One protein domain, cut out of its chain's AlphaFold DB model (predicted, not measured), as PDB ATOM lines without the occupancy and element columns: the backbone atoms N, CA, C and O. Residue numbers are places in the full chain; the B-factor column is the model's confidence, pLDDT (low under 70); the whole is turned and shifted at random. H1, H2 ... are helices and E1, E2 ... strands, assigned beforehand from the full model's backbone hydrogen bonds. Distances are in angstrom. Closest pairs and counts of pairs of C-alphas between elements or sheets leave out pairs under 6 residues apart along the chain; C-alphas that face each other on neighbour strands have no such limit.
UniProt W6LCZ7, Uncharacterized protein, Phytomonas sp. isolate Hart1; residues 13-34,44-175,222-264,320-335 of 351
ATOM      1  N   TYR A  13     100.337  93.798 140.311       39.56
ATOM      2  CA  TYR A  13      99.447  94.939 140.447       39.56
ATOM      3  C   TYR A  13      99.545  95.689 141.782       39.56
ATOM      4  O   TYR A  13      99.626  96.919 141.798       39.56
ATOM      5  N   ASN A  14      99.565  94.971 142.912       38.78
ATOM      6  CA  ASN A  14      99.630  95.605 144.230       38.78
ATOM      7  C   ASN A  14     100.988  96.274 144.456       38.78
ATOM      8  O   ASN A  14     101.066  97.274 145.165       38.78
ATOM      9  N   GLU A  15     102.044  95.767 143.825       43.97
ATOM     10  CA  GLU A  15     103.376  96.355 143.921       43.97
ATOM     11  C   GLU A  15     103.591  97.451 142.856       43.97
ATOM     12  O   GLU A  15     104.134  98.500 143.183       43.97
ATOM     13  N   LEU A  16     103.032  97.303 141.648       45.62
ATOM     14  CA  LEU A  16     103.021  98.297 140.563       45.62
ATOM     15  C   LEU A  16     102.309  99.602 140.943       45.62
ATOM     16  O   LEU A  16     102.743 100.684 140.543       45.62
ATOM     17  N   LEU A  17     101.219  99.510 141.714       42.81
ATOM     18  CA  LEU A  17     100.433 100.667 142.152       42.81
ATOM     19  C   LEU A  17     100.942 101.316 143.436       42.81
ATOM     20  O   LEU A  17     100.789 102.525 143.611       42.81
ATOM     21  N   VAL A  18     101.530 100.534 144.342       44.06
ATOM     22  CA  VAL A  18     102.074 101.051 145.610       44.06
ATOM     23  C   VAL A  18     103.528 101.504 145.431       44.06
ATOM     24  O   VAL A  18     104.053 102.291 146.225       44.06
ATOM     25  N   VAL A  19     104.196 101.059 144.362       47.25
ATOM     26  CA  VAL A  19     105.614 101.286 144.137       47.25
ATOM     27  C   VAL A  19     105.931 101.339 142.633       47.25
ATOM     28  O   VAL A  19     106.192 100.319 142.007       47.25
ATOM     29  N   GLY A  20     105.987 102.543 142.040       55.59
ATOM     30  CA  GLY A  20     106.621 102.731 140.720       55.59
ATOM     31  C   GLY A  20     108.034 102.125 140.682       55.59
ATOM     32  O   GLY A  20     108.594 101.850 141.745       55.59
ATOM     33  N   SER A  21     108.625 101.922 139.499       62.41
ATOM     34  CA  SER A  21     109.945 101.290 139.366       62.41
ATOM     35  C   SER A  21     110.933 101.964 140.322       62.41
ATOM     36  O   SER A  21     111.251 103.142 140.148       62.41
ATOM     37  N   ARG A  22     111.370 101.260 141.370       74.81
ATOM     38  CA  ARG A  22     112.410 101.756 142.274       74.81
ATOM     39  C   ARG A  22     113.732 101.366 141.664       74.81
ATOM     40  O   ARG A  22     114.156 100.222 141.799       74.81
ATOM     41  N   TRP A  23     114.348 102.304 140.962       85.12
ATOM     42  CA  TRP A  23     115.708 102.086 140.506       85.12
ATOM     43  C   TRP A  23     116.594 102.072 141.742       85.12
ATOM     44  O   TRP A  23     116.473 102.953 142.599       85.12
ATOM     45  N   ARG A  24     117.437 101.050 141.858       85.69
ATOM     46  CA  ARG A  24     118.359 100.918 142.984       85.69
ATOM     47  C   ARG A  24     119.777 100.954 142.479       85.69
ATOM     48  O   ARG A  24     120.091 100.318 141.476       85.69
ATOM     49  N   ARG A  25     120.624 101.677 143.197       87.38
ATOM     50  CA  ARG A  25     122.046 101.768 142.912       87.38
ATOM     51  C   ARG A  25     122.825 101.256 144.109       87.38
ATOM     52  O   ARG A  25     122.546 101.634 145.241       87.38
ATOM     53  N   PHE A  26     123.815 100.422 143.840       86.69
ATOM     54  CA  PHE A  26     124.708  99.845 144.831       86.69
ATOM     55  C   PHE A  26     126.125 100.293 144.530       86.69
ATOM     56  O   PHE A  26     126.608 100.099 143.416       86.69
ATOM     57  N   LEU A  27     126.793 100.874 145.519       86.06
ATOM     58  CA  LEU A  27     128.197 101.252 145.418       86.06
ATOM     59  C   LEU A  27     129.052 100.117 145.965       86.06
ATOM     60  O   LEU A  27     128.840  99.663 147.094       86.06
ATOM     61  N   ALA A  28     130.035  99.688 145.180       83.75
ATOM     62  CA  ALA A  28     131.083  98.816 145.674       83.75
ATOM     63  C   ALA A  28     132.003  99.626 146.596       83.75
ATOM     64  O   ALA A  28     132.527 100.674 146.211       83.75
ATOM     65  N   LYS A  29     132.189  99.147 147.826       77.25
ATOM     66  CA  LYS A  29     133.077  99.749 148.824       77.25
ATOM     67  C   LYS A  29     134.050  98.697 149.359       77.25
ATOM     68  O   LYS A  29     133.670  97.525 149.440       77.25
ATOM     69  N   PRO A  30     135.276  99.089 149.747       72.75
ATOM     70  CA  PRO A  30     136.172  98.189 150.457       72.75
ATOM     71  C   PRO A  30     135.507  97.692 151.741       72.75
ATOM     72  O   PRO A  30     134.817  98.442 152.436       72.75
ATOM     73  N   SER A  31     135.693  96.408 152.030       71.56
ATOM     74  CA  SER A  31     135.220  95.784 153.256       71.56
ATOM     75  C   SER A  31     135.921  96.430 154.450       71.56
ATOM     76  O   SER A  31     137.145  96.588 154.422       71.56
ATOM     77  N   PRO A  32     135.189  96.757 155.528       61.88
ATOM     78  CA  PRO A  32     135.783  97.319 156.735       61.88
ATOM     79  C   PRO A  32     136.862  96.431 157.370       61.88
ATOM     80  O   PRO A  32     137.698  96.939 158.108       61.88
ATOM     81  N   GLN A  33     136.838  95.119 157.103       58.31
ATOM     82  CA  GLN A  33     137.774  94.147 157.681       58.31
ATOM     83  C   GLN A  33     139.198  94.230 157.101       58.31
ATOM     84  O   GLN A  33     140.117  93.766 157.763       58.31
ATOM     85  N   ASP A  34     139.385  94.873 155.942       51.22
ATOM     86  CA  ASP A  34     140.688  95.001 155.263       51.22
ATOM     87  C   ASP A  34     141.302  96.412 155.416       51.22
ATOM     88  O   ASP A  34     142.314  96.735 154.791       51.22
ATOM     89  N   LEU A  44     138.802 107.912 144.856       56.00
ATOM     90  CA  LEU A  44     137.611 107.104 145.115       56.00
ATOM     91  C   LEU A  44     136.986 106.763 143.768       56.00
ATOM     92  O   LEU A  44     136.104 107.453 143.273       56.00
ATOM     93  N   VAL A  45     137.538 105.742 143.134       66.50
ATOM     94  CA  VAL A  45     137.012 105.193 141.912       66.50
ATOM     95  C   VAL A  45     135.792 104.378 142.307       66.50
ATOM     96  O   VAL A  45     135.895 103.393 143.038       66.50
ATOM     97  N   THR A  46     134.622 104.835 141.881       78.25
ATOM     98  CA  THR A  46     133.354 104.197 142.212       78.25
ATOM     99  C   THR A  46     132.980 103.202 141.123       78.25
ATOM    100  O   THR A  46     132.662 103.592 139.999       78.25
ATOM    101  N   SER A  47     133.004 101.916 141.471       87.50
ATOM    102  CA  SER A  47     132.310 100.870 140.715       87.50
ATOM    103  C   SER A  47     130.910 100.707 141.297       87.50
ATOM    104  O   SER A  47     130.757 100.599 142.518       87.50
ATOM    105  N   GLN A  48     129.886 100.682 140.448       90.06
ATOM    106  CA  GLN A  48     128.499 100.601 140.908       90.06
ATOM    107  C   GLN A  48     127.647  99.627 140.099       90.06
ATOM    108  O   GLN A  48     127.946  99.325 138.945       90.06
ATOM    109  N   VAL A  49     126.561  99.157 140.709       92.31
ATOM    110  CA  VAL A  49     125.522  98.360 140.050       92.31
ATOM    111  C   VAL A  49     124.203  99.117 140.129       92.31
ATOM    112  O   VAL A  49     123.765  99.457 141.225       92.31
ATOM    113  N   THR A  50     123.552  99.349 138.994       92.50
ATOM    114  CA  THR A  50     122.223  99.964 138.913       92.50
ATOM    115  C   THR A  50     121.206  98.941 138.419       92.50
ATOM    116  O   THR A  50     121.314  98.433 137.306       92.50
ATOM    117  N   ILE A  51     120.188  98.658 139.227       92.31
ATOM    118  CA  ILE A  51     119.056  97.797 138.872       92.31
ATOM    119  C   ILE A  51     117.887  98.674 138.432       92.31
ATOM    120  O   ILE A  51     117.446  99.547 139.186       92.31
ATOM    121  N   ILE A  52     117.368  98.418 137.232       91.38
ATOM    122  CA  ILE A  52     116.197  99.089 136.664       91.38
ATOM    123  C   ILE A  52     115.112  98.028 136.440       91.38
ATOM    124  O   ILE A  52     115.182  97.299 135.454       91.38
ATOM    125  N   PRO A  53     114.104  97.929 137.324       88.81
ATOM    126  CA  PRO A  53     113.000  96.997 137.128       88.81
ATOM    127  C   PRO A  53     112.180  97.392 135.892       88.81
ATOM    128  O   PRO A  53     111.636  98.497 135.859       88.81
ATOM    129  N   THR A  54     112.071  96.515 134.891       88.12
ATOM    130  CA  THR A  54     111.265  96.717 133.673       88.12
ATOM    131  C   THR A  54     110.037  95.811 133.656       88.12
ATOM    132  O   THR A  54     110.022  94.744 134.260       88.12
ATOM    133  N   LEU A  55     108.986  96.223 132.952       84.81
ATOM    134  CA  LEU A  55     107.849  95.354 132.641       84.81
ATOM    135  C   LEU A  55     107.884  94.976 131.172       84.81
ATOM    136  O   LEU A  55     108.445  95.719 130.375       84.81
ATOM    137  N   HIS A  56     107.220  93.875 130.822       83.00
ATOM    138  CA  HIS A  56     107.001  93.509 129.424       83.00
ATOM    139  C   HIS A  56     106.145  94.545 128.698       83.00
ATOM    140  O   HIS A  56     106.438  94.878 127.557       83.00
ATOM    141  N   ILE A  57     105.126  95.107 129.356       84.38
ATOM    142  CA  ILE A  57     104.320  96.215 128.832       84.38
ATOM    143  C   ILE A  57     104.462  97.399 129.784       84.38
ATOM    144  O   ILE A  57     104.312  97.241 130.992       84.38
ATOM    145  N   ALA A  58     104.741  98.589 129.258       87.00
ATOM    146  CA  ALA A  58     104.780  99.826 130.036       87.00
ATOM    147  C   ALA A  58     104.489 101.037 129.146       87.00
ATOM    148  O   ALA A  58     104.470 100.936 127.916       87.00
ATOM    149  N   SER A  59     104.277 102.196 129.770       88.50
ATOM    150  CA  SER A  59     104.141 103.457 129.042       88.50
ATOM    151  C   SER A  59     105.413 103.801 128.261       88.50
ATOM    152  O   SER A  59     106.535 103.570 128.722       88.50
ATOM    153  N   ILE A  60     105.235 104.440 127.105       90.81
ATOM    154  CA  ILE A  60     106.324 105.010 126.301       90.81
ATOM    155  C   ILE A  60     107.219 105.905 127.165       90.81
ATOM    156  O   ILE A  60     108.439 105.773 127.144       90.81
ATOM    157  N   LYS A  61     106.605 106.749 128.006       90.31
ATOM    158  CA  LYS A  61     107.311 107.659 128.913       90.31
ATOM    159  C   LYS A  61     108.261 106.926 129.863       90.31
ATOM    160  O   LYS A  61     109.365 107.409 130.094       90.31
ATOM    161  N   PHE A  62     107.840 105.792 130.424       90.19
ATOM    162  CA  PHE A  62     108.704 104.984 131.282       90.19
ATOM    163  C   PHE A  62     109.918 104.466 130.499       90.19
ATOM    164  O   PHE A  62     111.054 104.661 130.930       90.19
ATOM    165  N   TYR A  63     109.696 103.861 129.330       92.50
ATOM    166  CA  TYR A  63     110.794 103.329 128.522       92.50
ATOM    167  C   TYR A  63     111.742 104.403 127.998       92.50
ATOM    168  O   TYR A  63     112.947 104.170 127.990       92.50
ATOM    169  N   ASP A  64     111.236 105.572 127.612       93.25
ATOM    170  CA  ASP A  64     112.082 106.688 127.190       93.25
ATOM    171  C   ASP A  64     112.979 107.167 128.338       93.25
ATOM    172  O   ASP A  64     114.157 107.432 128.118       93.25
ATOM    173  N   GLN A  65     112.485 107.182 129.581       91.69
ATOM    174  CA  GLN A  65     113.315 107.514 130.744       91.69
ATOM    175  C   GLN A  65     114.390 106.462 131.025       91.69
ATOM    176  O   GLN A  65     115.533 106.823 131.311       91.69
ATOM    177  N   VAL A  66     114.051 105.171 130.919       93.00
ATOM    178  CA  VAL A  66     115.042 104.086 131.007       93.00
ATOM    179  C   VAL A  66     116.107 104.268 129.926       93.00
ATOM    180  O   VAL A  66     117.299 104.246 130.221       93.00
ATOM    181  N   LEU A  67     115.691 104.496 128.682       95.56
ATOM    182  CA  LEU A  67     116.600 104.663 127.558       95.56
ATOM    183  C   LEU A  67     117.505 105.889 127.707       95.56
ATOM    184  O   LEU A  67     118.706 105.797 127.453       95.56
ATOM    185  N   ASP A  68     116.947 107.023 128.128       94.69
ATOM    186  CA  ASP A  68     117.703 108.247 128.371       94.69
ATOM    187  C   ASP A  68     118.774 108.021 129.437       94.69
ATOM    188  O   ASP A  68     119.919 108.435 129.241       94.69
ATOM    189  N   TYR A  69     118.442 107.314 130.522       93.50
ATOM    190  CA  TYR A  69     119.419 106.944 131.542       93.50
ATOM    191  C   TYR A  69     120.551 106.092 130.969       93.50
ATOM    192  O   TYR A  69     121.717 106.450 131.130       93.50
ATOM    193  N   LEU A  70     120.217 105.003 130.264       94.94
ATOM    194  CA  LEU A  70     121.203 104.097 129.666       94.94
ATOM    195  C   LEU A  70     122.138 104.845 128.708       94.94
ATOM    196  O   LEU A  70     123.359 104.729 128.811       94.94
ATOM    197  N   ARG A  71     121.573 105.680 127.827       95.00
ATOM    198  CA  ARG A  71     122.341 106.481 126.868       95.00
ATOM    199  C   ARG A  71     123.272 107.458 127.579       95.00
ATOM    200  O   ARG A  71     124.440 107.563 127.212       95.00
ATOM    201  N   ILE A  72     122.772 108.173 128.587       93.75
ATOM    202  CA  ILE A  72     123.569 109.135 129.356       93.75
ATOM    203  C   ILE A  72     124.694 108.422 130.117       93.75
ATOM    204  O   ILE A  72     125.815 108.927 130.131       93.75
ATOM    205  N   ALA A  73     124.426 107.263 130.721       92.56
ATOM    206  CA  ALA A  73     125.432 106.485 131.443       92.56
ATOM    207  C   ALA A  73     126.566 106.031 130.510       92.56
ATOM    208  O   ALA A  73     127.730 106.335 130.764       92.56
ATOM    209  N   VAL A  74     126.220 105.432 129.365       94.50
ATOM    210  CA  VAL A  74     127.184 104.996 128.340       94.50
ATOM    211  C   VAL A  74     127.997 106.163 127.768       94.50
ATOM    212  O   VAL A  74     129.201 106.039 127.549       94.50
ATOM    213  N   GLN A  75     127.372 107.325 127.548       92.56
ATOM    214  CA  GLN A  75     128.067 108.519 127.055       92.56
ATOM    215  C   GLN A  75     129.028 109.118 128.088       92.56
ATOM    216  O   GLN A  75     130.086 109.629 127.717       92.56
ATOM    217  N   ARG A  76     128.660 109.086 129.375       89.81
ATOM    218  CA  ARG A  76     129.479 109.628 130.468       89.81
ATOM    219  C   ARG A  76     130.646 108.718 130.816       89.81
ATOM    220  O   ARG A  76     131.734 109.220 131.085       89.81
ATOM    221  N   ASN A  77     130.429 107.407 130.806       86.75
ATOM    222  CA  ASN A  77     131.416 106.435 131.236       86.75
ATOM    223  C   ASN A  77     131.558 105.293 130.224       86.75
ATOM    224  O   ASN A  77     130.649 104.485 130.029       86.75
ATOM    225  N   LYS A  78     132.756 105.194 129.635       87.88
ATOM    226  CA  LYS A  78     133.115 104.140 128.676       87.88
ATOM    227  C   LYS A  78     133.094 102.739 129.292       87.88
ATOM    228  O   LYS A  78     132.910 101.778 128.556       87.88
ATOM    229  N   ASN A  79     133.248 102.632 130.611       92.50
ATOM    230  CA  ASN A  79     133.219 101.376 131.362       92.50
ATOM    231  C   ASN A  79     131.819 101.089 131.930       92.50
ATOM    232  O   ASN A  79     131.676 100.519 133.011       92.50
ATOM    233  N   THR A  80     130.781 101.526 131.215       95.75
ATOM    234  CA  THR A  80     129.399 101.128 131.481       95.75
ATOM    235  C   THR A  80     129.104  99.841 130.724       95.75
ATOM    236  O   THR A  80     129.333  99.781 129.516       95.75
ATOM    237  N   VAL A  81     128.561  98.834 131.400       97.12
ATOM    238  CA  VAL A  81     128.083  97.598 130.766       97.12
ATOM    239  C   VAL A  81     126.621  97.380 131.131       97.12
ATOM    240  O   VAL A  81     126.230  97.533 132.284       97.12
ATOM    241  N   ILE A  82     125.804  97.019 130.146       97.81
ATOM    242  CA  ILE A  82     124.369  96.787 130.297       97.81
ATOM    243  C   ILE A  82     124.100  95.294 130.138       97.81
ATOM    244  O   ILE A  82     124.311  94.713 129.074       97.81
ATOM    245  N   PHE A  83     123.624  94.673 131.207       97.12
ATOM    246  CA  PHE A  83     123.319  93.251 131.279       97.12
ATOM    247  C   PHE A  83     121.934  92.983 130.705       97.12
ATOM    248  O   PHE A  83     120.923  93.388 131.279       97.12
ATOM    249  N   LEU A  84     121.881  92.290 129.573       92.94
ATOM    250  CA  LEU A  84     120.631  91.966 128.906       92.94
ATOM    251  C   LEU A  84     119.983  90.724 129.510       92.94
ATOM    252  O   LEU A  84     120.651  89.738 129.813       92.94
ATOM    253  N   GLU A  85     118.665  90.791 129.644       89.75
ATOM    254  CA  GLU A  85     117.830  89.642 129.964       89.75
ATOM    255  C   GLU A  85     117.508  88.850 128.691       89.75
ATOM    256  O   GLU A  85     116.994  89.419 127.718       89.75
ATOM    257  N   GLY A  86     117.771  87.542 128.711       85.81
ATOM    258  CA  GLY A  86     117.452  86.647 127.605       85.81
ATOM    259  C   GLY A  86     118.278  85.364 127.624       85.81
ATOM    260  O   GLY A  86     119.506  85.407 127.584       85.81
ATOM    261  N   ILE A  87     117.589  84.222 127.624       83.19
ATOM    262  CA  ILE A  87     118.217  82.911 127.458       83.19
ATOM    263  C   ILE A  87     118.576  82.732 125.985       83.19
ATOM    264  O   ILE A  87     117.723  82.874 125.111       83.19
ATOM    265  N   CYS A  88     119.844  82.435 125.715       84.94
ATOM    266  CA  CYS A  88     120.311  82.132 124.367       84.94
ATOM    267  C   CYS A  88     120.235  80.624 124.105       84.94
ATOM    268  O   CYS A  88     120.638  79.820 124.951       84.94
ATOM    269  N   ASP A  89     119.792  80.255 122.903       84.31
ATOM    270  CA  ASP A  89     119.725  78.856 122.465       84.31
ATOM    271  C   ASP A  89     121.113  78.213 122.373       84.31
ATOM    272  O   ASP A  89     121.291  77.044 122.711       84.31
ATOM    273  N   SER A  90     122.108  78.986 121.928       86.00
ATOM    274  CA  SER A  90     123.488  78.532 121.781       86.00
ATOM    275  C   SER A  90     124.498  79.678 121.903       86.00
ATOM    276  O   SER A  90     124.143  80.862 121.869       86.00
ATOM    277  N   CYS A  91     125.780  79.318 122.006       86.25
ATOM    278  CA  CYS A  91     126.892  80.270 121.985       86.25
ATOM    279  C   CYS A  91     126.959  81.033 120.647       86.25
ATOM    280  O   CYS A  91     127.217  82.235 120.610       86.25
ATOM    281  N   GLU A  92     126.664  80.368 119.529       89.44
ATOM    282  CA  GLU A  92     126.649  80.990 118.204       89.44
ATOM    283  C   GLU A  92     125.541  82.041 118.088       89.44
ATOM    284  O   GLU A  92     125.795  83.135 117.578       89.44
ATOM    285  N   ALA A  93     124.337  81.741 118.592       88.06
ATOM    286  CA  ALA A  93     123.215  82.680 118.616       88.06
ATOM    287  C   ALA A  93     123.536  83.908 119.480       88.06
ATOM    288  O   ALA A  93     123.299  85.050 119.079       88.06
ATOM    289  N   GLN A  94     124.164  83.676 120.632       88.31
ATOM    290  CA  GLN A  94     124.632  84.724 121.527       88.31
ATOM    291  C   GLN A  94     125.637  85.664 120.843       88.31
ATOM    292  O   GLN A  94     125.479  86.887 120.891       88.31
ATOM    293  N   GLN A  95     126.646  85.112 120.165       92.38
ATOM    294  CA  GLN A  95     127.633  85.900 119.425       92.38
ATOM    295  C   GLN A  95     127.015  86.629 118.229       92.38
ATOM    296  O   GLN A  95     127.384  87.769 117.946       92.38
ATOM    297  N   ALA A  96     126.082  85.991 117.516       93.25
ATOM    298  CA  ALA A  96     125.379  86.603 116.395       93.25
ATOM    299  C   ALA A  96     124.572  87.829 116.843       93.25
ATOM    300  O   ALA A  96     124.690  88.879 116.216       93.25
ATOM    301  N   GLN A  97     123.855  87.731 117.967       92.81
ATOM    302  CA  GLN A  97     123.118  88.853 118.550       92.81
ATOM    303  C   GLN A  97     124.049  90.019 118.924       92.81
ATOM    304  O   GLN A  97     123.737  91.176 118.656       92.81
ATOM    305  N   MET A  98     125.225  89.736 119.499       94.56
ATOM    306  CA  MET A  98     126.206  90.791 119.786       94.56
ATOM    307  C   MET A  98     126.737  91.435 118.511       94.56
ATOM    308  O   MET A  98     126.779  92.663 118.443       94.56
ATOM    309  N   ARG A  99     127.070  90.653 117.477       96.00
ATOM    310  CA  ARG A  99     127.491  91.202 116.177       96.00
ATOM    311  C   ARG A  99     126.425  92.112 115.568       96.00
ATOM    312  O   ARG A  99     126.767  93.205 115.126       96.00
ATOM    313  N   GLU A 100     125.160  91.706 115.616       95.25
ATOM    314  CA  GLU A 100     124.035  92.519 115.147       95.25
ATOM    315  C   GLU A 100     123.975  93.861 115.889       95.25
ATOM    316  O   GLU A 100     123.920  94.916 115.263       95.25
ATOM    317  N   TYR A 101     124.071  93.868 117.221       95.94
ATOM    318  CA  TYR A 101     124.040  95.120 117.988       95.94
ATOM    319  C   TYR A 101     125.220  96.044 117.679       95.94
ATOM    320  O   TYR A 101     125.051  97.264 117.642       95.94
ATOM    321  N   HIS A 102     126.400  95.482 117.417       95.88
ATOM    322  CA  HIS A 102     127.561  96.265 116.998       95.88
ATOM    323  C   HIS A 102     127.342  96.878 115.610       95.88
ATOM    324  O   HIS A 102     127.595  98.070 115.427       95.88
ATOM    325  N   GLU A 103     126.820  96.099 114.661       96.62
ATOM    326  CA  GLU A 103     126.493  96.572 113.313       96.62
ATOM    327  C   GLU A 103     125.463  97.706 113.349       96.62
ATOM    328  O   GLU A 103     125.653  98.740 112.706       96.62
ATOM    329  N   ILE A 104     124.410  97.555 114.159       96.12
ATOM    330  CA  ILE A 104     123.365  98.568 114.320       96.12
ATOM    331  C   ILE A 104     123.956  99.899 114.795       96.12
ATOM    332  O   ILE A 104     123.649 100.938 114.216       96.12
ATOM    333  N   VAL A 105     124.793  99.894 115.836       94.06
ATOM    334  CA  VAL A 105     125.371 101.138 116.378       94.06
ATOM    335  C   VAL A 105     126.332 101.797 115.392       94.06
ATOM    336  O   VAL A 105     126.428 103.023 115.346       94.06
ATOM    337  N   GLN A 106     127.065 101.000 114.617       95.38
ATOM    338  CA  GLN A 106     128.078 101.500 113.685       95.38
ATOM    339  C   GLN A 106     127.479 101.987 112.358       95.38
ATOM    340  O   GLN A 106     128.084 102.821 111.681       95.38
ATOM    341  N   ASN A 107     126.284 101.520 111.991       97.12
ATOM    342  CA  ASN A 107     125.591 101.914 110.772       97.12
ATOM    343  C   ASN A 107     124.458 102.904 111.072       97.12
ATOM    344  O   ASN A 107     123.357 102.523 111.456       97.12
ATOM    345  N   LYS A 108     124.704 104.194 110.808       96.44
ATOM    346  CA  LYS A 108     123.737 105.273 111.072       96.44
ATOM    347  C   LYS A 108     122.381 105.077 110.377       96.44
ATOM    348  O   LYS A 108     121.351 105.352 110.981       96.44
ATOM    349  N   SER A 109     122.368 104.580 109.140       97.12
ATOM    350  CA  SER A 109     121.117 104.326 108.409       97.12
ATOM    351  C   SER A 109     120.311 103.200 109.065       97.12
ATOM    352  O   SER A 109     119.108 103.332 109.286       97.12
ATOM    353  N   LEU A 110     120.989 102.115 109.455       95.88
ATOM    354  CA  LEU A 110     120.370 100.997 110.170       95.88
ATOM    355  C   LEU A 110     119.873 101.419 111.560       95.88
ATOM    356  O   LEU A 110     118.754 101.080 111.941       95.88
ATOM    357  N   GLN A 111     120.666 102.210 112.286       96.44
ATOM    358  CA  GLN A 111     120.293 102.803 113.567       96.44
ATOM    359  C   GLN A 111     119.002 103.626 113.448       96.44
ATOM    360  O   GLN A 111     118.051 103.403 114.199       96.44
ATOM    361  N   GLU A 112     118.942 104.553 112.486       96.75
ATOM    362  CA  GLU A 112     117.767 105.395 112.230       96.75
ATOM    363  C   GLU A 112     116.549 104.554 111.827       96.75
ATOM    364  O   GLU A 112     115.455 104.772 112.352       96.75
ATOM    365  N   ALA A 113     116.736 103.549 110.967       95.69
ATOM    366  CA  ALA A 113     115.674 102.641 110.547       95.69
ATOM    367  C   ALA A 113     115.103 101.827 111.719       95.69
ATOM    368  O   ALA A 113     113.885 101.688 111.833       95.69
ATOM    369  N   ILE A 114     115.951 101.321 112.618       94.12
ATOM    370  CA  ILE A 114     115.520 100.553 113.795       94.12
ATOM    371  C   ILE A 114     114.787 101.436 114.797       94.12
ATOM    372  O   ILE A 114     113.746 101.030 115.314       94.12
ATOM    373  N   VAL A 115     115.278 102.649 115.053       95.75
ATOM    374  CA  VAL A 115     114.601 103.597 115.947       95.75
ATOM    375  C   VAL A 115     113.251 104.014 115.368       95.75
ATOM    376  O   VAL A 115     112.253 104.030 116.091       95.75
ATOM    377  N   LEU A 116     113.198 104.314 114.067       95.19
ATOM    378  CA  LEU A 116     111.953 104.637 113.377       95.19
ATOM    379  C   LEU A 116     110.970 103.471 113.469       95.19
ATOM    380  O   LEU A 116     109.824 103.676 113.870       95.19
ATOM    381  N   LYS A 117     111.441 102.252 113.185       92.62
ATOM    382  CA  LYS A 117     110.648 101.035 113.326       92.62
ATOM    383  C   LYS A 117     110.142 100.894 114.753       92.62
ATOM    384  O   LYS A 117     108.953 100.713 114.907       92.62
ATOM    385  N   ALA A 118     110.966 101.048 115.786       93.06
ATOM    386  CA  ALA A 118     110.532 100.946 117.183       93.06
ATOM    387  C   ALA A 118     109.455 101.983 117.556       93.06
ATOM    388  O   ALA A 118     108.520 101.668 118.286       93.06
ATOM    389  N   ASN A 119     109.548 103.211 117.034       92.31
ATOM    390  CA  ASN A 119     108.539 104.253 117.259       92.31
ATOM    391  C   ASN A 119     107.208 103.949 116.554       92.31
ATOM    392  O   ASN A 119     106.141 104.234 117.099       92.31
ATOM    393  N   GLN A 120     107.284 103.381 115.350       88.88
ATOM    394  CA  GLN A 120     106.135 103.001 114.526       88.88
ATOM    395  C   GLN A 120     105.605 101.603 114.837       88.88
ATOM    396  O   GLN A 120     104.530 101.250 114.362       88.88
ATOM    397  N   ASN A 121     106.364 100.787 115.571       79.56
ATOM    398  CA  ASN A 121     105.975  99.431 115.893       79.56
ATOM    399  C   ASN A 121     104.864  99.532 116.919       79.56
ATOM    400  O   ASN A 121     105.069  99.779 118.114       79.56
ATOM    401  N   ASN A 122     103.667  99.372 116.389       68.12
ATOM    402  CA  ASN A 122     102.499  99.050 117.160       68.12
ATOM    403  C   ASN A 122     102.796  97.708 117.840       68.12
ATOM    404  O   ASN A 122     103.718  96.980 117.467       68.12
ATOM    405  N   LEU A 123     102.049  97.379 118.878       69.00
ATOM    406  CA  LEU A 123     102.130  96.049 119.469       69.00
ATOM    407  C   LEU A 123     101.988  94.972 118.352       69.00
ATOM    408  O   LEU A 123     101.496  95.298 117.270       69.00
ATOM    409  N   TYR A 124     102.478  93.739 118.567       77.88
ATOM    410  CA  TYR A 124     102.502  92.663 117.551       77.88
ATOM    411  C   TYR A 124     101.141  92.436 116.847       77.88
ATOM    412  O   TYR A 124     100.139  93.084 117.134       77.88
ATOM    413  N   THR A 125     101.071  91.468 115.925       81.25
ATOM    414  CA  THR A 125      99.784  91.079 115.320       81.25
ATOM    415  C   THR A 125      98.708  90.862 116.388       81.25
ATOM    416  O   THR A 125      99.020  90.447 117.503       81.25
ATOM    417  N   GLU A 126      97.447  91.132 116.055       81.44
ATOM    418  CA  GLU A 126      96.325  91.007 116.991       81.44
ATOM    419  C   GLU A 126      96.307  89.658 117.726       81.44
ATOM    420  O   GLU A 126      96.134  89.641 118.940       81.44
ATOM    421  N   ASN A 127      96.579  88.554 117.023       84.06
ATOM    422  CA  ASN A 127      96.664  87.224 117.629       84.06
ATOM    423  C   ASN A 127      97.813  87.136 118.638       84.06
ATOM    424  O   ASN A 127      97.587  86.809 119.794       84.06
ATOM    425  N   THR A 128      99.023  87.538 118.240       79.62
ATOM    426  CA  THR A 128     100.192  87.553 119.134       79.62
ATOM    427  C   THR A 128      99.967  88.445 120.352       79.62
ATOM    428  O   THR A 128     100.416  88.136 121.448       79.62
ATOM    429  N   MET A 129      99.271  89.568 120.177       77.44
ATOM    430  CA  MET A 129      98.902  90.433 121.287       77.44
ATOM    431  C   MET A 129      97.938  89.757 122.254       77.44
ATOM    432  O   MET A 129      98.119  89.920 123.454       77.44
ATOM    433  N   ARG A 130      96.928  89.034 121.759       82.56
ATOM    434  CA  ARG A 130      96.011  88.275 122.618       82.56
ATOM    435  C   ARG A 130      96.773  87.210 123.402       82.56
ATOM    436  O   ARG A 130      96.594  87.154 124.612       82.56
ATOM    437  N   ASP A 131      97.683  86.488 122.751       80.06
ATOM    438  CA  ASP A 131      98.522  85.471 123.399       80.06
ATOM    439  C   ASP A 131      99.393  86.086 124.511       80.06
ATOM    440  O   ASP A 131      99.415  85.602 125.641       80.06
ATOM    441  N   ILE A 132     100.063  87.210 124.224       73.75
ATOM    442  CA  ILE A 132     100.880  87.933 125.212       73.75
ATOM    443  C   ILE A 132     100.011  88.489 126.345       73.75
ATOM    444  O   ILE A 132     100.414  88.463 127.505       73.75
ATOM    445  N   CYS A 133      98.828  89.015 126.030       75.94
ATOM    446  CA  CYS A 133      97.892  89.506 127.036       75.94
ATOM    447  C   CYS A 133      97.439  88.372 127.959       75.94
ATOM    448  O   CYS A 133      97.438  88.540 129.173       75.94
ATOM    449  N   GLU A 134      97.137  87.199 127.408       75.06
ATOM    450  CA  GLU A 134      96.786  86.013 128.185       75.06
ATOM    451  C   GLU A 134      97.943  85.562 129.092       75.06
ATOM    452  O   GLU A 134      97.739  85.351 130.292       75.06
ATOM    453  N   GLU A 135      99.165  85.495 128.553       70.00
ATOM    454  CA  GLU A 135     100.378  85.131 129.298       70.00
ATOM    455  C   GLU A 135     100.649  86.106 130.454       70.00
ATOM    456  O   GLU A 135     100.880  85.699 131.596       70.00
ATOM    457  N   LEU A 136     100.564  87.407 130.179       71.75
ATOM    458  CA  LEU A 136     100.839  88.465 131.150       71.75
ATOM    459  C   LEU A 136      99.646  88.777 132.064       71.75
ATOM    460  O   LEU A 136      99.773  89.615 132.959       71.75
ATOM    461  N   SER A 137      98.501  88.109 131.866       73.44
ATOM    462  CA  SER A 137      97.228  88.407 132.542       73.44
ATOM    463  C   SER A 137      96.829  89.888 132.416       73.44
ATOM    464  O   SER A 137      96.445  90.548 133.385       73.44
ATOM    465  N   VAL A 138      96.966  90.403 131.195       76.81
ATOM    466  CA  VAL A 138      96.608  91.756 130.776       76.81
ATOM    467  C   VAL A 138      95.292  91.719 130.001       76.81
ATOM    468  O   VAL A 138      95.097  90.848 129.159       76.81
ATOM    469  N   ASP A 139      94.390  92.668 130.252       83.12
ATOM    470  CA  ASP A 139      93.149  92.787 129.484       83.12
ATOM    471  C   ASP A 139      93.433  93.347 128.084       83.12
ATOM    472  O   ASP A 139      93.829  94.508 127.914       83.12
ATOM    473  N   TYR A 140      93.218  92.510 127.071       85.00
ATOM    474  CA  TYR A 140      93.483  92.839 125.674       85.00
ATOM    475  C   TYR A 140      92.620  94.009 125.176       85.00
ATOM    476  O   TYR A 140      93.126  94.912 124.501       85.00
ATOM    477  N   ASP A 141      91.328  94.023 125.516       87.12
ATOM    478  CA  ASP A 141      90.393  95.031 125.005       87.12
ATOM    479  C   ASP A 141      90.709  96.419 125.567       87.12
ATOM    480  O   ASP A 141      90.626  97.429 124.858       87.12
ATOM    481  N   THR A 142      91.124  96.487 126.830       84.31
ATOM    482  CA  THR A 142      91.644  97.713 127.427       84.31
ATOM    483  C   THR A 142      93.001  98.079 126.833       84.31
ATOM    484  O   THR A 142      93.204  99.248 126.497       84.31
ATOM    485  N   LEU A 143      93.912  97.122 126.607       84.62
ATOM    486  CA  LEU A 143      95.223  97.391 125.994       84.62
ATOM    487  C   LEU A 143      95.084  98.076 124.640       84.62
ATOM    488  O   LEU A 143      95.797  99.041 124.354       84.62
ATOM    489  N   LEU A 144      94.105  97.644 123.850       86.62
ATOM    490  CA  LEU A 144      93.804  98.232 122.555       86.62
ATOM    491  C   LEU A 144      93.442  99.725 122.654       86.62
ATOM    492  O   LEU A 144      93.839 100.507 121.788       86.62
ATOM    493  N   ARG A 145      92.766 100.156 123.730       88.31
ATOM    494  CA  ARG A 145      92.428 101.574 123.971       88.31
ATOM    495  C   ARG A 145      93.657 102.428 124.277       88.31
ATOM    496  O   ARG A 145      93.670 103.609 123.945       88.31
ATOM    497  N   TYR A 146      94.694 101.825 124.856       87.06
ATOM    498  CA  TYR A 146      95.947 102.488 125.227       87.06
ATOM    499  C   TYR A 146      97.097 102.218 124.248       87.06
ATOM    500  O   TYR A 146      98.242 102.574 124.527       87.06
ATOM    501  N   THR A 147      96.816 101.647 123.071       85.56
ATOM    502  CA  THR A 147      97.837 101.222 122.094       85.56
ATOM    503  C   THR A 147      98.768 102.352 121.628       85.56
ATOM    504  O   THR A 147      99.873 102.105 121.157       85.56
ATOM    505  N   ASN A 148      98.368 103.618 121.786       87.69
ATOM    506  CA  ASN A 148      99.198 104.780 121.451       87.69
ATOM    507  C   ASN A 148     100.136 105.220 122.587       87.69
ATOM    508  O   ASN A 148     101.067 105.981 122.338       87.69
ATOM    509  N   GLU A 149      99.912 104.750 123.813       88.06
ATOM    510  CA  GLU A 149     100.597 105.218 125.025       88.06
ATOM    511  C   GLU A 149     101.507 104.156 125.646       88.06
ATOM    512  O   GLU A 149     102.485 104.500 126.315       88.06
ATOM    513  N   VAL A 150     101.217 102.875 125.410       87.44
ATOM    514  CA  VAL A 150     101.990 101.746 125.941       87.44
ATOM    515  C   VAL A 150     102.671 100.952 124.837       87.44
ATOM    516  O   VAL A 150     102.256 100.959 123.677       87.44
ATOM    517  N   ARG A 151     103.757 100.268 125.189       88.56
ATOM    518  CA  ARG A 151     104.532  99.436 124.267       88.56
ATOM    519  C   ARG A 151     105.000  98.157 124.944       88.56
ATOM    520  O   ARG A 151     105.123  98.104 126.166       88.56
ATOM    521  N   LEU A 152     105.328  97.159 124.128       87.31
ATOM    522  CA  LEU A 152     106.101  96.002 124.563       87.31
ATOM    523  C   LEU A 152     107.584  96.368 124.669       87.31
ATOM    524  O   LEU A 152     108.117  97.068 123.798       87.31
ATOM    525  N   GLN A 153     108.259  95.879 125.707       89.38
ATOM    526  CA  GLN A 153     109.689  96.085 125.929       89.38
ATOM    527  C   GLN A 153     110.498  95.606 124.716       89.38
ATOM    528  O   GLN A 153     111.397  96.303 124.245       89.38
ATOM    529  N   GLU A 154     110.124  94.454 124.166       87.25
ATOM    530  CA  GLU A 154     110.713  93.781 123.007       87.25
ATOM    531  C   GLU A 154     110.581  94.593 121.719       87.25
ATOM    532  O   GLU A 154     111.471  94.564 120.873       87.25
ATOM    533  N   CYS A 155     109.489  95.342 121.570       88.62
ATOM    534  CA  CYS A 155     109.203  96.112 120.361       88.62
ATOM    535  C   CYS A 155     109.737  97.544 120.420       88.62
ATOM    536  O   CYS A 155     109.972  98.143 119.371       88.62
ATOM    537  N   TYR A 156     109.895  98.094 121.625       93.25
ATOM    538  CA  TYR A 156     110.197  99.509 121.818       93.25
ATOM    539  C   TYR A 156     111.530  99.743 122.518       93.25
ATOM    540  O   TYR A 156     112.409 100.398 121.959       93.25
ATOM    541  N   LEU A 157     111.706  99.199 123.724       94.06
ATOM    542  CA  LEU A 157     112.893  99.463 124.529       94.06
ATOM    543  C   LEU A 157     114.116  98.703 123.997       94.06
ATOM    544  O   LEU A 157     115.135  99.332 123.722       94.06
ATOM    545  N   LYS A 158     114.027  97.378 123.807       93.75
ATOM    546  CA  LYS A 158     115.166  96.536 123.381       93.75
ATOM    547  C   LYS A 158     115.794  96.998 122.053       93.75
ATOM    548  O   LYS A 158     117.014  97.168 122.029       93.75
ATOM    549  N   PRO A 159     115.028  97.305 120.984       94.81
ATOM    550  CA  PRO A 159     115.613  97.790 119.732       94.81
ATOM    551  C   PRO A 159     116.310  99.144 119.887       94.81
ATOM    552  O   PRO A 159     117.368  99.368 119.305       94.81
ATOM    553  N   LYS A 160     115.763 100.048 120.710       97.00
ATOM    554  CA  LYS A 160     116.396 101.343 120.988       97.00
ATOM    555  C   LYS A 160     117.649 101.201 121.857       97.00
ATOM    556  O   LYS A 160     118.623 101.913 121.627       97.00
ATOM    557  N   ILE A 161     117.663 100.270 122.812       96.50
ATOM    558  CA  ILE A 161     118.866  99.928 123.583       96.50
ATOM    559  C   ILE A 161     119.960  99.406 122.644       96.50
ATOM    560  O   ILE A 161     121.085  99.891 122.722       96.50
ATOM    561  N   ALA A 162     119.634  98.500 121.716       95.75
ATOM    562  CA  ALA A 162     120.570  98.046 120.686       95.75
ATOM    563  C   ALA A 162     121.085  99.218 119.838       95.75
ATOM    564  O   ALA A 162     122.290  99.372 119.671       95.75
ATOM    565  N   ALA A 163     120.186 100.098 119.389       96.38
ATOM    566  CA  ALA A 163     120.531 101.248 118.561       96.38
ATOM    567  C   ALA A 163     121.469 102.251 119.242       96.38
ATOM    568  O   ALA A 163     122.390 102.752 118.602       96.38
ATOM    569  N   TYR A 164     121.249 102.568 120.518       96.25
ATOM    570  CA  TYR A 164     122.001 103.625 121.203       96.25
ATOM    571  C   TYR A 164     123.147 103.119 122.075       96.25
ATOM    572  O   TYR A 164     124.078 103.876 122.337       96.25
ATOM    573  N   CYS A 165     123.077 101.872 122.539       96.75
ATOM    574  CA  CYS A 165     123.990 101.324 123.538       96.75
ATOM    575  C   CYS A 165     124.633  99.997 123.108       96.75
ATOM    576  O   CYS A 165     125.283  99.371 123.935       96.75
ATOM    577  N   GLY A 166     124.477  99.560 121.851       94.88
ATOM    578  CA  GLY A 166     124.900  98.240 121.353       94.88
ATOM    579  C   GLY A 166     126.336  97.811 121.680       94.88
ATOM    580  O   GLY A 166     126.555  96.639 121.965       94.88
ATOM    581  N   LEU A 167     127.297  98.744 121.728       95.38
ATOM    582  CA  LEU A 167     128.699  98.454 122.088       95.38
ATOM    583  C   LEU A 167     128.914  98.171 123.586       95.38
ATOM    584  O   LEU A 167     129.973  97.693 123.981       95.38
ATOM    585  N   ASN A 168     127.928  98.494 124.419       97.19
ATOM    586  CA  ASN A 168     127.966  98.361 125.873       97.19
ATOM    587  C   ASN A 168     127.047  97.237 126.370       97.19
ATOM    588  O   ASN A 168     126.885  97.078 127.579       97.19
ATOM    589  N   LEU A 169     126.416  96.478 125.469       96.44
ATOM    590  CA  LEU A 169     125.497  95.401 125.831       96.44
ATOM    591  C   LEU A 169     126.249  94.100 126.109       96.44
ATOM    592  O   LEU A 169     127.245  93.790 125.462       96.44
ATOM    593  N   CYS A 170     125.734  93.320 127.057       94.81
ATOM    594  CA  CYS A 170     126.265  92.017 127.424       94.81
ATOM    595  C   CYS A 170     125.119  91.015 127.600       94.81
ATOM    596  O   CYS A 170     124.279  91.176 128.485       94.81
ATOM    597  N   ASN A 171     125.090  89.976 126.765       92.75
ATOM    598  CA  ASN A 171     124.078  88.912 126.779       92.75
ATOM    599  C   ASN A 171     124.613  87.565 127.313       92.75
ATOM    600  O   ASN A 171     123.970  86.531 127.148       92.75
ATOM    601  N   THR A 172     125.788  87.552 127.950       90.62
ATOM    602  CA  THR A 172     126.422  86.340 128.526       90.62
ATOM    603  C   THR A 172     126.085  86.095 129.993       90.62
ATOM    604  O   THR A 172     126.558  85.137 130.621       90.62
ATOM    605  N   VAL A 173     125.242  86.966 130.539       91.94
ATOM    606  CA  VAL A 173     124.960  87.059 131.970       91.94
ATOM    607  C   VAL A 173     123.790  86.203 132.424       91.94
ATOM    608  O   VAL A 173     123.762  85.785 133.580       91.94
ATOM    609  N   ASP A 174     122.865  85.898 131.518       90.44
ATOM    610  CA  ASP A 174     121.769  84.963 131.760       90.44
ATOM    611  C   ASP A 174     122.242  83.502 131.601       90.44
ATOM    612  O   ASP A 174     123.427  83.222 131.365       90.44
ATOM    613  N   LEU A 175     121.330  82.549 131.788       89.44
ATOM    614  CA  LEU A 175     121.553  81.143 131.458       89.44
ATOM    615  C   LEU A 175     121.480  80.920 129.942       89.44
ATOM    616  O   LEU A 175     120.701  81.559 129.243       89.44
ATOM    617  N   ALA A 222     123.499  88.536 139.475       93.75
ATOM    618  CA  ALA A 222     124.019  89.200 140.666       93.75
ATOM    619  C   ALA A 222     125.506  88.883 140.891       93.75
ATOM    620  O   ALA A 222     126.306  89.778 141.162       93.75
ATOM    621  N   GLN A 223     125.895  87.616 140.741       91.88
ATOM    622  CA  GLN A 223     127.279  87.181 140.891       91.88
ATOM    623  C   GLN A 223     128.197  87.818 139.842       91.88
ATOM    624  O   GLN A 223     129.242  88.357 140.203       91.88
ATOM    625  N   LEU A 224     127.809  87.802 138.564       94.12
ATOM    626  CA  LEU A 224     128.596  88.404 137.484       94.12
ATOM    627  C   LEU A 224     128.743  89.916 137.660       94.12
ATOM    628  O   LEU A 224     129.841  90.437 137.484       94.12
ATOM    629  N   ALA A 225     127.686  90.610 138.092       93.81
ATOM    630  CA  ALA A 225     127.749  92.041 138.376       93.81
ATOM    631  C   ALA A 225     128.757  92.343 139.494       93.81
ATOM    632  O   ALA A 225     129.609  93.221 139.351       93.81
ATOM    633  N   ARG A 226     128.725  91.558 140.581       90.38
ATOM    634  CA  ARG A 226     129.686  91.684 141.686       90.38
ATOM    635  C   ARG A 226     131.120  91.420 141.237       90.38
ATOM    636  O   ARG A 226     132.009  92.189 141.594       90.38
ATOM    637  N   MET A 227     131.348  90.350 140.473       89.31
ATOM    638  CA  MET A 227     132.682  89.998 139.974       89.31
ATOM    639  C   MET A 227     133.236  91.085 139.050       89.31
ATOM    640  O   MET A 227     134.384  91.488 139.225       89.31
ATOM    641  N   GLN A 228     132.414  91.619 138.145       91.00
ATOM    642  CA  GLN A 228     132.812  92.700 137.247       91.00
ATOM    643  C   GLN A 228     133.177  93.975 138.021       91.00
ATOM    644  O   GLN A 228     134.249  94.542 137.814       91.00
ATOM    645  N   CYS A 229     132.332  94.398 138.968       89.31
ATOM    646  CA  CYS A 229     132.633  95.547 139.822       89.31
ATOM    647  C   CYS A 229     133.889  95.326 140.671       89.31
ATOM    648  O   CYS A 229     134.649  96.273 140.876       89.31
ATOM    649  N   LYS A 230     134.127  94.094 141.144       86.12
ATOM    650  CA  LYS A 230     135.339  93.737 141.887       86.12
ATOM    651  C   LYS A 230     136.590  93.875 141.038       86.12
ATOM    652  O   LYS A 230     137.557  94.465 141.512       86.12
ATOM    653  N   GLN A 231     136.545  93.392 139.802       87.19
ATOM    654  CA  GLN A 231     137.645  93.537 138.860       87.19
ATOM    655  C   GLN A 231     137.943  95.019 138.589       87.19
ATOM    656  O   GLN A 231     139.056  95.475 138.821       87.19
ATOM    657  N   TRP A 232     136.932  95.813 138.227       89.38
ATOM    658  CA  TRP A 232     137.131  97.242 137.964       89.38
ATOM    659  C   TRP A 232     137.605  98.035 139.177       89.38
ATOM    660  O   TRP A 232     138.420  98.942 139.032       89.38
ATOM    661  N   TYR A 233     137.135  97.688 140.375       84.12
ATOM    662  CA  TYR A 233     137.630  98.312 141.598       84.12
ATOM    663  C   TYR A 233     139.125  98.031 141.801       84.12
ATOM    664  O   TYR A 233     139.881  98.945 142.121       84.12
ATOM    665  N   GLN A 234     139.563  96.784 141.582       82.81
ATOM    666  CA  GLN A 234     140.977  96.396 141.664       82.81
ATOM    667  C   GLN A 234     141.833  97.117 140.618       82.81
ATOM    668  O   GLN A 234     142.950  97.531 140.922       82.81
ATOM    669  N   ASP A 235     141.279  97.333 139.428       85.00
ATOM    670  CA  ASP A 235     141.954  98.020 138.327       85.00
ATOM    671  C   ASP A 235     141.900  99.557 138.444       85.00
ATOM    672  O   ASP A 235     142.473 100.267 137.615       85.00
ATOM    673  N   GLY A 236     141.211 100.104 139.454       84.56
ATOM    674  CA  GLY A 236     141.026 101.548 139.608       84.56
ATOM    675  C   GLY A 236     140.208 102.171 138.471       84.56
ATOM    676  O   GLY A 236     140.470 103.306 138.065       84.56
ATOM    677  N   ILE A 237     139.212 101.442 137.957       87.19
ATOM    678  CA  ILE A 237     138.347 101.839 136.839       87.19
ATOM    679  C   ILE A 237     136.965 102.290 137.334       87.19
ATOM    680  O   ILE A 237     136.199 101.511 137.901       87.19
ATOM    681  N   GLU A 238     136.617 103.556 137.077       89.44
ATOM    682  CA  GLU A 238     135.277 104.075 137.379       89.44
ATOM    683  C   GLU A 238     134.298 103.441 136.407       89.44
ATOM    684  O   GLU A 238     134.521 103.473 135.192       89.44
ATOM    685  N   SER A 239     133.233 102.833 136.919       91.19
ATOM    686  CA  SER A 239     132.449 101.886 136.131       91.19
ATOM    687  C   SER A 239     131.037 101.673 136.664       91.19
ATOM    688  O   SER A 239     130.744 101.902 137.840       91.19
ATOM    689  N   GLU A 240     130.150 101.216 135.783       93.69
ATOM    690  CA  GLU A 240     128.761 100.923 136.124       93.69
ATOM    691  C   GLU A 240     128.264  99.669 135.398       93.69
ATOM    692  O   GLU A 240     128.343  99.571 134.175       93.69
ATOM    693  N   VAL A 241     127.700  98.725 136.151       96.50
ATOM    694  CA  VAL A 241     126.870  97.647 135.600       96.50
ATOM    695  C   VAL A 241     125.410  98.076 135.689       96.50
ATOM    696  O   VAL A 241     124.920  98.337 136.785       96.50
ATOM    697  N   ILE A 242     124.688  98.119 134.570       96.12
ATOM    698  CA  ILE A 242     123.250  98.415 134.542       96.12
ATOM    699  C   ILE A 242     122.470  97.148 134.205       96.12
ATOM    700  O   ILE A 242     122.768  96.470 133.226       96.12
ATOM    701  N   ILE A 243     121.445  96.840 134.996       96.12
ATOM    702  CA  ILE A 243     120.628  95.628 134.883       96.12
ATOM    703  C   ILE A 243     119.160  96.049 134.665       96.12
ATOM    704  O   ILE A 243     118.417  96.207 135.638       96.12
ATOM    705  N   PRO A 244     118.735  96.291 133.406       93.56
ATOM    706  CA  PRO A 244     117.349  96.588 133.042       93.56
ATOM    707  C   PRO A 244     116.531  95.296 132.869       93.56
ATOM    708  O   PRO A 244     116.249  94.877 131.746       93.56
ATOM    709  N   TRP A 245     116.227  94.636 133.986       91.62
ATOM    710  CA  TRP A 245     115.614  93.302 134.027       91.62
ATOM    711  C   TRP A 245     114.168  93.330 134.506       91.62
ATOM    712  O   TRP A 245     113.751  94.245 135.221       91.62
ATOM    713  N   GLY A 246     113.428  92.272 134.168       86.88
ATOM    714  CA  GLY A 246     112.047  92.067 134.573       86.88
ATOM    715  C   GLY A 246     111.800  92.354 136.057       86.88
ATOM    716  O   GLY A 246     112.550  91.931 136.946       86.88
ATOM    717  N   TYR A 247     110.710  93.066 136.332       84.38
ATOM    718  CA  TYR A 247     110.303  93.514 137.662       84.38
ATOM    719  C   TYR A 247     110.339  92.385 138.695       84.38
ATOM    720  O   TYR A 247     110.895  92.539 139.781       84.38
ATOM    721  N   PHE A 248     109.836  91.210 138.315       80.75
ATOM    722  CA  PHE A 248     109.773  90.042 139.185       80.75
ATOM    723  C   PHE A 248     111.147  89.464 139.555       80.75
ATOM    724  O   PHE A 248     111.256  88.794 140.579       80.75
ATOM    725  N   HIS A 249     112.196  89.718 138.775       86.31
ATOM    726  CA  HIS A 249     113.554  89.260 139.080       86.31
ATOM    727  C   HIS A 249     114.329  90.248 139.961       86.31
ATOM    728  O   HIS A 249     115.263  89.865 140.665       86.31
ATOM    729  N   SER A 250     113.933  91.523 139.948       87.06
ATOM    730  CA  SER A 250     114.744  92.626 140.467       87.06
ATOM    731  C   SER A 250     115.066  92.497 141.959       87.06
ATOM    732  O   SER A 250     116.229  92.597 142.335       87.06
ATOM    733  N   GLU A 251     114.078  92.218 142.817       85.88
ATOM    734  CA  GLU A 251     114.305  92.110 144.271       85.88
ATOM    735  C   GLU A 251     115.206  90.923 144.643       85.88
ATOM    736  O   GLU A 251     116.060  91.041 145.521       85.88
ATOM    737  N   ALA A 252     115.078  89.793 143.943       88.50
ATOM    738  CA  ALA A 252     115.944  88.639 144.162       88.50
ATOM    739  C   ALA A 252     117.381  88.911 143.690       88.50
ATOM    740  O   ALA A 252     118.335  88.534 144.370       88.50
ATOM    741  N   ILE A 253     117.564  89.601 142.559       91.19
ATOM    742  CA  ILE A 253     118.891  90.037 142.094       91.19
ATOM    743  C   ILE A 253     119.519  90.996 143.114       91.19
ATOM    744  O   ILE A 253     120.666  90.794 143.508       91.19
ATOM    745  N   ILE A 254     118.762  91.989 143.593       88.94
ATOM    746  CA  ILE A 254     119.193  92.940 144.630       88.94
ATOM    747  C   ILE A 254     119.673  92.198 145.880       88.94
ATOM    748  O   ILE A 254     120.787  92.422 146.349       88.94
ATOM    749  N   HIS A 255     118.854  91.280 146.389       88.06
ATOM    750  CA  HIS A 255     119.187  90.462 147.548       88.06
ATOM    751  C   HIS A 255     120.503  89.699 147.344       88.06
ATOM    752  O   HIS A 255     121.410  89.789 148.167       88.06
ATOM    753  N   ASN A 256     120.656  89.027 146.200       89.75
ATOM    754  CA  ASN A 256     121.866  88.281 145.853       89.75
ATOM    755  C   ASN A 256     123.118  89.169 145.682       89.75
ATOM    756  O   ASN A 256     124.236  88.689 145.894       89.75
ATOM    757  N   ILE A 257     122.955  90.440 145.290       88.25
ATOM    758  CA  ILE A 257     124.049  91.424 145.231       88.25
ATOM    759  C   ILE A 257     124.508  91.796 146.646       88.25
ATOM    760  O   ILE A 257     125.713  91.806 146.905       88.25
ATOM    761  N   ILE A 258     123.558  92.085 147.541       83.75
ATOM    762  CA  ILE A 258     123.824  92.559 148.908       83.75
ATOM    763  C   ILE A 258     124.386  91.441 149.786       83.75
ATOM    764  O   ILE A 258     125.419  91.630 150.422       83.75
ATOM    765  N   GLU A 259     123.725  90.281 149.824       80.25
ATOM    766  CA  GLU A 259     124.133  89.164 150.689       80.25
ATOM    767  C   GLU A 259     125.500  88.607 150.316       80.25
ATOM    768  O   GLU A 259     126.216  88.067 151.154       80.25
ATOM    769  N   GLY A 260     125.854  88.745 149.044       66.81
ATOM    770  CA  GLY A 260     127.084  88.233 148.505       66.81
ATOM    771  C   GLY A 260     127.141  86.712 148.560       66.81
ATOM    772  O   GLY A 260     127.779  86.134 149.432       66.81
ATOM    773  N   ASN A 261     126.527  86.060 147.569       55.03
ATOM    774  CA  ASN A 261     126.670  84.615 147.386       55.03
ATOM    775  C   ASN A 261     128.151  84.192 147.423       55.03
ATOM    776  O   ASN A 261     129.013  84.909 146.896       55.03
ATOM    777  N   ALA A 262     128.408  83.035 148.044       48.38
ATOM    778  CA  ALA A 262     129.709  82.380 148.054       48.38
ATOM    779  C   ALA A 262     130.241  82.188 146.623       48.38
ATOM    780  O   ALA A 262     129.463  82.083 145.669       48.38
ATOM    781  N   ASP A 263     131.568  82.161 146.501       45.72
ATOM    782  CA  ASP A 263     132.288  81.911 145.251       45.72
ATOM    783  C   ASP A 263     131.765  80.646 144.533       45.72
ATOM    784  O   ASP A 263     131.232  79.737 145.180       45.72
ATOM    785  N   PRO A 264     131.858  80.591 143.191       41.88
ATOM    786  CA  PRO A 264     131.177  79.578 142.388       41.88
ATOM    787  C   PRO A 264     131.561  78.153 142.802       41.88
ATOM    788  O   PRO A 264     132.738  77.844 142.978       41.88
ATOM    789  N   PRO A 320     141.140  92.564 147.756       58.25
ATOM    790  CA  PRO A 320     140.258  93.430 148.520       58.25
ATOM    791  C   PRO A 320     138.864  92.812 148.565       58.25
ATOM    792  O   PRO A 320     138.267  92.493 147.522       58.25
ATOM    793  N   THR A 321     138.369  92.594 149.777       69.25
ATOM    794  CA  THR A 321     136.996  92.162 149.988       69.25
ATOM    795  C   THR A 321     136.110  93.375 149.735       69.25
ATOM    796  O   THR A 321     136.372  94.450 150.262       69.25
ATOM    797  N   LEU A 322     135.084  93.241 148.892       74.06
ATOM    798  CA  LEU A 322     134.146  94.328 148.606       74.06
ATOM    799  C   LEU A 322     132.785  94.037 149.212       74.06
ATOM    800  O   LEU A 322     132.284  92.914 149.124       74.06
ATOM    801  N   VAL A 323     132.173  95.083 149.751       79.62
ATOM    802  CA  VAL A 323     130.779  95.095 150.189       79.62
ATOM    803  C   VAL A 323     129.980  96.027 149.283       79.62
ATOM    804  O   VAL A 323     130.468  97.079 148.869       79.62
ATOM    805  N   PHE A 324     128.753  95.631 148.951       80.62
ATOM    806  CA  PHE A 324     127.835  96.455 148.171       80.62
ATOM    807  C   PHE A 324     126.877  97.142 149.129       80.62
ATOM    808  O   PHE A 324     126.137  96.484 149.855       80.62
ATOM    809  N   VAL A 325     126.916  98.469 149.137       78.75
ATOM    810  CA  VAL A 325     126.031  99.282 149.972       78.75
ATOM    811  C   VAL A 325     125.060 100.000 149.054       78.75
ATOM    812  O   VAL A 325     125.476 100.589 148.054       78.75
ATOM    813  N   GLU A 326     123.769  99.930 149.374       78.81
ATOM    814  CA  GLU A 326     122.751 100.724 148.687       78.81
ATOM    815  C   GLU A 326     123.120 102.208 148.817       78.81
ATOM    816  O   GLU A 326     123.436 102.693 149.904       78.81
ATOM    817  N   ALA A 327     123.182 102.914 147.691       68.00
ATOM    818  CA  ALA A 327     123.453 104.339 147.691       68.00
ATOM    819  C   ALA A 327     122.216 105.070 148.223       68.00
ATOM    820  O   ALA A 327     121.132 104.927 147.661       68.00
ATOM    821  N   ASP A 328     122.388 105.911 149.245       52.62
ATOM    822  CA  ASP A 328     121.316 106.773 149.772       52.62
ATOM    823  C   ASP A 328     120.836 107.829 148.749       52.62
ATOM    824  O   ASP A 328     119.854 108.543 148.968       52.62
ATOM    825  N   GLU A 329     121.516 107.949 147.606       46.97
ATOM    826  CA  GLU A 329     121.206 108.929 146.574       46.97
ATOM    827  C   GLU A 329     120.039 108.478 145.684       46.97
ATOM    828  O   GLU A 329     120.183 107.651 144.788       46.97
ATOM    829  N   LEU A 330     118.882 109.104 145.933       49.88
ATOM    830  CA  LEU A 330     117.713 109.213 145.055       49.88
ATOM    831  C   LEU A 330     117.284 107.892 144.396       49.88
ATOM    832  O   LEU A 330     117.523 107.657 143.213       49.88
ATOM    833  N   VAL A 331     116.503 107.092 145.131       57.47
ATOM    834  CA  VAL A 331     115.614 106.094 144.521       57.47
ATOM    835  C   VAL A 331     114.685 106.825 143.549       57.47
ATOM    836  O   VAL A 331     113.681 107.424 143.948       57.47
ATOM    837  N   ALA A 332     115.031 106.806 142.262       58.91
ATOM    838  CA  ALA A 332     114.196 107.370 141.219       58.91
ATOM    839  C   ALA A 332     112.957 106.485 141.095       58.91
ATOM    840  O   ALA A 332     113.042 105.324 140.695       58.91
ATOM    841  N   LYS A 333     111.805 107.025 141.499       67.50
ATOM    842  CA  LYS A 333     110.507 106.380 141.312       67.50
ATOM    843  C   LYS A 333     109.918 106.869 140.005       67.50
ATOM    844  O   LYS A 333     109.383 107.976 139.944       67.50
ATOM    845  N   VAL A 334     109.986 106.026 138.985       70.75
ATOM    846  CA  VAL A 334     109.263 106.262 137.737       70.75
ATOM    847  C   VAL A 334     108.024 105.372 137.723       70.75
ATOM    848  O   VAL A 334     108.144 104.155 137.859       70.75
ATOM    849  N   PRO A 335     106.809 105.925 137.596       72.88
ATOM    850  CA  PRO A 335     105.639 105.086 137.404       72.88
ATOM    851  C   PRO A 335     105.747 104.383 136.049       72.88
ATOM    852  O   PRO A 335     106.000 105.027 135.034       72.88
TER     853      PRO A 335
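AT A GLANCE: This is residues 13 to 34, 44 to 175, 222 to 264 and 320 to 335 of the 351 residues of an uncharacterized protein of Phytomonas sp. isolate Hart1 (UniProt W6LCZ7). What is the main shape? A strongly twisted sheet of five strands, E4 E6 E2 E1 E7, has H8 and H9 over one face, and a cluster of helices, H7 with H2, H3 and H4 round it, packs at its E4 edge through H2 and H7. The small strand pair E3 and E5 and the helices H5 and H6 lie toward one end of the longest axis. What is it made of? The printed part has 213 residues, class mixed, with nine named helices and seven named strands in the order H1 E1 E2 E3 H2 E4 H3 H4 H5 H6 E5 H7 H8 E6 H9 E7; the large sheet is mixed, the small one antiparallel. It is compact, with a radius of gyration of the C-alphas of 18.1 A and spans of 58 by 42 by 31 A.

IN THESE COORDINATES: Where do the first elements lie? H1 is residues 13 to 18, from C-alpha 13 at (99.447, 94.939, 140.447); E1 is 24 to 30, 19.5 A long, E2 47 to 51, E3 57 to 59, H2 60 to 76, 24.0 A, and E4 80 to 83. What follows? H3 is 91 to 106, 22.8 A, H4 108 to 120, 18.1 A, H5 126 to 136, H6 140 to 145, E5 150 to 152 and H7 157 to 168. And the last? H8 is 222 to 234, E6 239 to 243, H9 247 to 259 and E7 322 to 326, ending at C-alpha 326 (122.751, 100.724, 148.687).

HOW THE PARTS SIT: How are strands paired? E4 and E6 are parallel (N 83 to O 242, 2.8 A), as are E6 and E2 (N 50 to O 241, 2.8 A); E2 and E1 (N 26 to O 49, 2.8 A), E1 and E7 (N 27 to O 325, 2.9 A) and E3 and E5 (N 151 to O 58, 2.9 A) are antiparallel. Which helices meet? The hub H7 touches H2 (C-alphas 63 and 157, 5.9 A), H3 (101 and 166, 4.7 A) and H4 (111 and 163, 5.2 A); H8 touches H9 (222 and 257, 5.1 A), and H5 touches H6 (133 and 140, 5.7 A). H8 and H9 are on the same face of the large sheet, H7 on the opposite face, and H2 only grazes it; H1 is apart from H9. Are the backbones whole? Every O i to N i+4 pair is within hydrogen-bond range in H1, H2, H3, H4, H5 and H8, against 1 of 2 in H6, 6 of 8 in H7 and 7 of 9 in H9.

THE WHOLE: How large is it? The two C-alphas farthest apart, of Asp 34 and Glu 126, are 58.7 A apart. Where is it cut? Residues 35 to 43, 176 to 221 and 265 to 319 are not printed, with C-alpha gaps of 16.1 A, 12.5 A and 17.7 A; of the links printed whole, none is long. Where is confidence low? The mean pLDDT of the printed part is 83.8, and 30 residues are under 70, among them 13 to 21 and 327 to 333.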